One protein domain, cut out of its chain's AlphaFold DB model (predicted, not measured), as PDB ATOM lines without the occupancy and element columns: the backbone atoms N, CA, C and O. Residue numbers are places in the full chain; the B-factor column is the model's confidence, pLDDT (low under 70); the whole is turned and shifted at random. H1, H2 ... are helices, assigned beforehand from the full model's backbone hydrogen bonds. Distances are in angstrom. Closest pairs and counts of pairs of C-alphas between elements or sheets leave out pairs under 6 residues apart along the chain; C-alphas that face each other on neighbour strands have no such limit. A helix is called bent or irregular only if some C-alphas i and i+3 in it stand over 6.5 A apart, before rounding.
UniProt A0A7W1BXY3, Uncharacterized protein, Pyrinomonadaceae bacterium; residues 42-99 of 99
ATOM      1  N   PRO A  42      98.595 199.556 123.255       92.94
ATOM      2  CA  PRO A  42      99.025 199.411 121.867       92.94
ATOM      3  C   PRO A  42      99.884 198.154 121.636       92.94
ATOM      4  O   PRO A  42     100.597 197.720 122.552       92.94
ATOM      5  N   PRO A  43      99.821 197.539 120.439       89.88
ATOM      6  CA  PRO A  43     100.580 196.330 120.110       89.88
ATOM      7  C   PRO A  43     102.077 196.412 120.401       89.88
ATOM      8  O   PRO A  43     102.653 195.444 120.894       89.88
ATOM      9  N   GLU A  44     102.677 197.568 120.156       93.69
ATOM     10  CA  GLU A  44     104.107 197.817 120.306       93.69
ATOM     11  C   GLU A  44     104.507 197.704 121.779       93.69
ATOM     12  O   GLU A  44     105.408 196.942 122.126       93.69
ATOM     13  N   LEU A  45     103.757 198.369 122.669       91.44
ATOM     14  CA  LEU A  45     103.998 198.312 124.112       91.44
ATOM     15  C   LEU A  45     103.805 196.894 124.658       91.44
ATOM     16  O   LEU A  45     104.558 196.453 125.525       91.44
ATOM     17  N   ARG A  46     102.811 196.164 124.136       89.19
ATOM     18  CA  ARG A  46     102.589 194.760 124.506       89.19
ATOM     19  C   ARG A  46     103.768 193.882 124.102       89.19
ATOM     20  O   ARG A  46     104.154 193.039 124.901       89.19
ATOM     21  N   SER A  47     104.333 194.085 122.912       90.56
ATOM     22  CA  SER A  47     105.498 193.326 122.443       90.56
ATOM     23  C   SER A  47     106.723 193.591 123.313       90.56
ATOM     24  O   SER A  47     107.330 192.651 123.812       90.56
ATOM     25  N   THR A  48     107.037 194.865 123.575       92.31
ATOM     26  CA  THR A  48     108.183 195.239 124.416       92.31
ATOM     27  C   THR A  48     108.045 194.704 125.838       92.31
ATOM     28  O   THR A  48     109.000 194.179 126.408       92.31
ATOM     29  N   PHE A  49     106.851 194.806 126.425       90.75
ATOM     30  CA  PHE A  49     106.598 194.241 127.744       90.75
ATOM     31  C   PHE A  49     106.739 192.713 127.746       90.75
ATOM     32  O   PHE A  49     107.349 192.165 128.662       90.75
ATOM     33  N   ASP A  50     106.199 192.028 126.734       90.69
ATOM     34  CA  ASP A  50     106.267 190.569 126.643       90.69
ATOM     35  C   ASP A  50     107.709 190.077 126.482       90.69
ATOM     36  O   ASP A  50     108.085 189.115 127.139       90.69
ATOM     37  N   GLU A  51     108.549 190.765 125.705       93.06
ATOM     38  CA  GLU A  51     109.979 190.449 125.584       93.06
ATOM     39  C   GLU A  51     110.703 190.502 126.936       93.06
ATOM     40  O   GLU A  51     111.447 189.582 127.279       93.06
ATOM     41  N   ILE A  52     110.447 191.540 127.736       92.69
ATOM     42  CA  ILE A  52     111.058 191.700 129.063       92.69
ATOM     43  C   ILE A  52     110.508 190.652 130.038       92.69
ATOM     44  O   ILE A  52     111.267 189.968 130.728       92.69
ATOM     45  N   ALA A  53     109.184 190.511 130.102       91.56
ATOM     46  CA  ALA A  53     108.526 189.603 131.031       91.56
ATOM     47  C   ALA A  53     108.883 188.142 130.736       91.56
ATOM     48  O   ALA A  53     109.143 187.374 131.662       91.56
ATOM     49  N   ARG A  54     108.952 187.763 129.456       91.25
ATOM     50  CA  ARG A  54     109.279 186.403 129.022       91.25
ATOM     51  C   ARG A  54     110.661 185.973 129.492       91.25
ATOM     52  O   ARG A  54     110.780 184.893 130.053       91.25
ATOM     53  N   GLN A  55     111.675 186.833 129.388       91.50
ATOM     54  CA  GLN A  55     113.020 186.508 129.886       91.50
ATOM     55  C   GLN A  55     113.040 186.164 131.382       91.50
ATOM     56  O   GLN A  55     113.810 185.308 131.814       91.50
ATOM     57  N   ILE A  56     112.211 186.838 132.181       91.38
ATOM     58  CA  ILE A  56     112.096 186.568 133.616       91.38
ATOM     59  C   ILE A  56     111.324 185.267 133.833       91.38
ATOM     60  O   ILE A  56     111.780 184.401 134.577       91.38
ATOM     61  N   LEU A  57     110.175 185.118 133.170       91.62
ATOM     62  CA  LEU A  57     109.308 183.950 133.306       91.62
ATOM     63  C   LEU A  57     110.006 182.655 132.888       91.62
ATOM     64  O   LEU A  57     109.873 181.657 133.589       91.62
ATOM     65  N   ASP A  58     110.796 182.684 131.817       92.62
ATOM     66  CA  ASP A  58     111.520 181.518 131.308       92.62
ATOM     67  C   ASP A  58     112.615 181.049 132.280       92.62
ATOM     68  O   ASP A  58     112.928 179.864 132.338       92.62
ATOM     69  N   ARG A  59     113.165 181.949 133.108       93.44
ATOM     70  CA  ARG A  59     114.190 181.607 134.111       93.44
ATOM     71  C   ARG A  59     113.625 180.982 135.384       93.44
ATOM     72  O   ARG A  59     114.361 180.308 136.106       93.44
ATOM     73  N   ILE A  60     112.352 181.220 135.698       94.12
ATOM     74  CA  ILE A  60     111.737 180.758 136.953       94.12
ATOM     75  C   ILE A  60     111.737 179.222 137.064       94.12
ATOM     76  O   ILE A  60     112.171 178.725 138.108       94.12
ATOM     77  N   PRO A  61     111.297 178.448 136.047       94.38
ATOM     78  CA  PRO A  61     111.298 176.990 136.120       94.38
ATOM     79  C   PRO A  61     112.699 176.424 136.349       94.38
ATOM     80  O   PRO A  61     112.884 175.594 137.239       94.38
ATOM     81  N   ASP A  62     113.688 176.912 135.602       94.06
ATOM     82  CA  ASP A  62     115.069 176.443 135.707       94.06
ATOM     83  C   ASP A  62     115.633 176.695 137.103       94.06
ATOM     84  O   ASP A  62     116.152 175.775 137.739       94.06
ATOM     85  N   ALA A  63     115.459 177.911 137.628       93.50
ATOM     86  CA  ALA A  63     115.882 178.251 138.982       93.50
ATOM     87  C   ALA A  63     115.181 177.374 140.033       93.50
ATOM     88  O   ALA A  63     115.821 176.887 140.968       93.50
ATOM     89  N   TYR A  64     113.881 177.122 139.866       96.00
ATOM     90  CA  TYR A  64     113.104 176.264 140.758       96.00
ATOM     91  C   TYR A  64     113.613 174.813 140.758       96.00
ATOM     92  O   TYR A  64     113.862 174.239 141.823       96.00
ATOM     93  N   PHE A  65     113.820 174.213 139.583       95.56
ATOM     94  CA  PHE A  65     114.290 172.829 139.476       95.56
ATOM     95  C   PHE A  65     115.739 172.661 139.935       95.56
ATOM     96  O   PHE A  65     116.055 171.667 140.599       95.56
ATOM     97  N   GLN A  66     116.606 173.635 139.648       94.25
ATOM     98  CA  GLN A  66     117.978 173.660 140.156       94.25
ATOM     99  C   GLN A  66     117.989 173.732 141.683       94.25
ATOM    100  O   GLN A  66     118.639 172.912 142.328       94.25
ATOM    101  N   ASN A  67     117.215 174.648 142.274       96.00
ATOM    102  CA  ASN A  67     117.131 174.786 143.725       96.00
ATOM    103  C   ASN A  67     116.626 173.495 144.388       96.00
ATOM    104  O   ASN A  67     117.232 173.013 145.344       96.00
ATOM    105  N   ARG A  68     115.585 172.873 143.820       96.44
ATOM    106  CA  ARG A  68     115.050 171.596 144.311       96.44
ATOM    107  C   ARG A  68     116.076 170.466 144.232       96.44
ATOM    108  O   ARG A  68     116.192 169.675 145.167       96.44
ATOM    109  N   THR A  69     116.836 170.399 143.140       94.00
ATOM    110  CA  THR A  69     117.912 169.413 142.965       94.00
ATOM    111  C   THR A  69     119.023 169.621 143.994       94.00
ATOM    112  O   THR A  69     119.436 168.667 144.650       94.00
ATOM    113  N   LEU A  70     119.464 170.865 144.201       94.56
ATOM    114  CA  LEU A  70     120.487 171.208 145.192       94.56
ATOM    115  C   LEU A  70     120.036 170.896 146.622       94.56
ATOM    116  O   LEU A  70     120.814 170.347 147.400       94.56
ATOM    117  N   ALA A  71     118.781 171.194 146.962       94.81
ATOM    118  CA  ALA A  71     118.210 170.855 148.262       94.81
ATOM    119  C   ALA A  71     118.188 169.334 148.484       94.81
ATOM    120  O   ALA A  71     118.647 168.857 149.518       94.81
ATOM    121  N   SER A  72     117.750 168.562 147.484       93.25
ATOM    122  CA  SER A  72     117.741 167.096 147.552       93.25
ATOM    123  C   SER A  72     119.151 166.504 147.689       93.25
ATOM    124  O   SER A  72     119.369 165.598 148.497       93.25
ATOM    125  N   LEU A  73     120.127 167.040 146.949       90.56
ATOM    126  CA  LEU A  73     121.531 166.644 147.068       90.56
ATOM    127  C   LEU A  73     122.078 166.945 148.462       90.56
ATOM    128  O   LEU A  73     122.692 166.068 149.070       90.56
ATOM    129  N   ARG A  74     121.815 168.142 148.996       92.25
ATOM    130  CA  ARG A  74     122.184 168.510 150.367       92.25
ATOM    131  C   ARG A  74     121.602 167.507 151.354       92.25
ATOM    132  O   ARG A  74     122.360 166.916 152.109       92.25
ATOM    133  N   ASP A  75     120.297 167.268 151.315       91.88
ATOM    134  CA  ASP A  75     119.616 166.414 152.295       91.88
ATOM    135  C   ASP A  75     120.077 164.949 152.208       91.88
ATOM    136  O   ASP A  75     120.107 164.238 153.210       91.88
ATOM    137  N   THR A  76     120.522 164.508 151.027       88.19
ATOM    138  CA  THR A  76     121.084 163.164 150.825       88.19
ATOM    139  C   THR A  76     122.532 163.048 151.308       88.19
ATOM    140  O   THR A  76     122.937 162.000 151.822       88.19
ATOM    141  N   LEU A  77     123.342 164.088 151.097       88.19
ATOM    142  CA  LEU A  77     124.785 164.048 151.332       88.19
ATOM    143  C   LEU A  77     125.168 164.501 152.737       88.19
ATOM    144  O   LEU A  77     126.058 163.895 153.329       88.19
ATOM    145  N   LEU A  78     124.503 165.518 153.292       88.88
ATOM    146  CA  LEU A  78     124.845 166.083 154.599       88.88
ATOM    147  C   LEU A  78     124.871 165.014 155.706       88.88
ATOM    148  O   LEU A  78     125.878 164.942 156.410       88.88
ATOM    149  N   PRO A  79     123.861 164.126 155.831       85.69
ATOM    150  CA  PRO A  79     123.873 163.095 156.868       85.69
ATOM    151  C   PRO A  79     125.054 162.124 156.725       85.69
ATOM    152  O   PRO A  79     125.669 161.758 157.722       85.69
ATOM    153  N   LYS A  80     125.411 161.754 155.486       82.56
ATOM    154  CA  LYS A  80     126.487 160.794 155.169       82.56
ATOM    155  C   LYS A  80     127.890 161.385 155.316       82.56
ATOM    156  O   LYS A  80     128.850 160.658 155.561       82.56
ATOM    157  N   LEU A  81     128.016 162.698 155.120       84.38
ATOM    158  CA  LEU A  81     129.259 163.438 155.335       84.38
ATOM    159  C   LEU A  81     129.490 163.689 156.831       84.38
ATOM    160  O   LEU A  81     130.614 163.531 157.300       84.38
ATOM    161  N   ILE A  82     128.434 164.023 157.585       85.62
ATOM    162  CA  ILE A  82     128.499 164.221 159.043       85.62
ATOM    163  C   ILE A  82     128.779 162.899 159.772       85.62
ATOM    164  O   ILE A  82     129.567 162.886 160.713       85.62
ATOM    165  N   SER A  83     128.188 161.782 159.330       83.62
ATOM    166  CA  SER A  83     128.449 160.455 159.913       83.62
ATOM    167  C   SER A  83     129.843 159.900 159.590       83.62
ATOM    168  O   SER A  83     130.262 158.909 160.183       83.62
ATOM    169  N   GLY A  84     130.565 160.511 158.644       79.56
ATOM    170  CA  GLY A  84     131.863 160.031 158.173       79.56
ATOM    171  C   GLY A  84     131.796 158.784 157.284       79.56
ATOM    172  O   GLY A  84     132.844 158.303 156.853       79.56
ATOM    173  N   GLU A  85     130.599 158.281 156.957       75.12
ATOM    174  CA  GLU A  85     130.407 157.152 156.033       75.12
ATOM    175  C   GLU A  85     130.909 157.460 154.618       75.12
ATOM    176  O   GLU A  85     131.277 156.547 153.875       75.12
ATOM    177  N   ARG A  86     130.931 158.740 154.226       70.31
ATOM    178  CA  ARG A  86     131.526 159.194 152.963       70.31
ATOM    179  C   ARG A  86     132.467 160.364 153.183       70.31
ATOM    180  O   ARG A  86     132.142 161.305 153.900       70.31
ATOM    181  N   ARG A  87     133.623 160.343 152.511       77.44
ATOM    182  CA  ARG A  87     134.501 161.517 152.440       77.44
ATOM    183  C   ARG A  87     134.056 162.428 151.298       77.44
ATOM    184  O   ARG A  87     133.494 161.969 150.307       77.44
ATOM    185  N   VAL A  88     134.371 163.718 151.406       74.62
ATOM    186  CA  VAL A  88     134.008 164.745 150.407       74.62
ATOM    187  C   VAL A  88     134.446 164.347 148.988       74.62
ATOM    188  O   VAL A  88     133.648 164.432 148.060       74.62
ATOM    189  N   LYS A  89     135.648 163.769 148.842       73.88
ATOM    190  CA  LYS A  89     136.176 163.277 147.555       73.88
ATOM    191  C   LYS A  89     135.304 162.203 146.888       73.88
ATOM    192  O   LYS A  89     135.268 162.108 145.663       73.88
ATOM    193  N   ASP A  90     134.606 161.386 147.676       76.38
ATOM    194  CA  ASP A  90     133.720 160.341 147.153       76.38
ATOM    195  C   ASP A  90     132.385 160.931 146.686       76.38
ATOM    196  O   ASP A  90     131.830 160.485 145.683       76.38
ATOM    197  N   ALA A  91     131.885 161.959 147.380       75.62
ATOM    198  CA  ALA A  91     130.682 162.687 146.981       75.62
ATOM    199  C   ALA A  91     130.903 163.495 145.687       75.62
ATOM    200  O   ALA A  91     130.052 163.474 144.800       75.62
ATOM    201  N   GLU A  92     132.069 164.131 145.531       78.12
ATOM    202  CA  GLU A  92     132.451 164.870 144.316       78.12
ATOM    203  C   GLU A  92     132.484 163.971 143.069       78.12
ATOM    204  O   GLU A  92     131.960 164.343 142.016       78.12
ATOM    205  N   ARG A  93     133.010 162.741 143.199       77.25
ATOM    206  CA  ARG A  93     133.010 161.742 142.114       77.25
ATOM    207  C   ARG A  93     131.610 161.302 141.690       77.25
ATOM    208  O   ARG A  93     131.416 160.997 140.518       77.25
ATOM    209  N   MET A  94     130.650 161.257 142.612       69.94
ATOM    210  CA  MET A  94     129.266 160.867 142.310       69.94
ATOM    211  C   MET A  94     128.483 161.968 141.586       69.94
ATOM    212  O   MET A  94     127.596 161.653 140.800       69.94
ATOM    213  N   ILE A  95     128.811 163.239 141.838       73.69
ATOM    214  CA  ILE A  95     128.156 164.397 141.206       73.69
ATOM    215  C   ILE A  95     128.791 164.730 139.838       73.69
ATOM    216  O   ILE A  95     128.250 165.521 139.075       73.69
ATOM    217  N   GLY A  96     129.909 164.088 139.478       63.28
ATOM    218  CA  GLY A  96     130.541 164.268 138.168       63.28
ATOM    219  C   GLY A  96     131.380 165.542 138.044       63.28
ATOM    220  O   GLY A  96     131.781 165.889 136.936       63.28
ATOM    221  N   ASN A  97     131.711 166.204 139.158       54.22
ATOM    222  CA  ASN A  97     132.732 167.250 139.162       54.22
ATOM    223  C   ASN A  97     134.109 166.591 138.998       54.22
ATOM    224  O   ASN A  97     134.793 166.272 139.970       54.22
ATOM    225  N   LYS A  98     134.515 166.354 137.749       46.34
ATOM    226  CA  LYS A  98     135.935 166.268 137.408       46.34
ATOM    227  C   LYS A  98     136.452 167.702 137.324       46.34
ATOM    228  O   LYS A  98     136.047 168.435 136.426       46.34
ATOM    229  N   SER A  99     137.280 168.081 138.297       45.03
ATOM    230  CA  SER A  99     138.225 169.194 138.155       45.03
ATOM    231  C   SER A  99     139.081 169.037 136.906       45.03
ATOM    232  O   SER A  99     139.357 167.870 136.533       45.03
TER     233      SER A  99
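What this domain is: This is residues 42 to 99 of the 99 residues of an uncharacterized protein of Pyrinomonadaceae bacterium (UniProt A0A7W1BXY3). One long, kinked helix, H1, makes the length, and at its far end the chain folds back through a tight link into the short helix H2, like a hook. Residues 42 to 72 stand free. The printed part has 58 residues with two named helices, H1 then H2, and no named strand: all helix. It is extended, with a radius of gyration of the C-alphas of 19.7 A, and spans 63 by 23 by 10 A.

How they stand to each other: Look first at H1, residues 43 to 82, with a kink of 29 degrees near residue 52. It is irregular, only just: C-alphas 76 and 79 are 6.7 A apart. H2, residues 88 to 95, is close to H1 but not clearly touching; their closest C-alphas, of Leu 81 and Val 88, are 7.0 A apart. They run opposite ways at a steep tilt of 45 degrees. Every O i to N i+4 pair is within hydrogen-bond range in H2, and 30 of 36 in H1.

Where its parts are: Find C-alpha 43 at (100.580, 196.330, 120.110); from there H1 runs 57.7 A to C-alpha 82. H2 ends at C-alpha 95, (128.156, 164.397, 141.206).

The domain as a whole: The farthest C-alphas, of Pro 42 and Gly 84, are 62.8 A apart. The printed part has no cut. Residues 94 and 96 to 99 have pLDDT under 70.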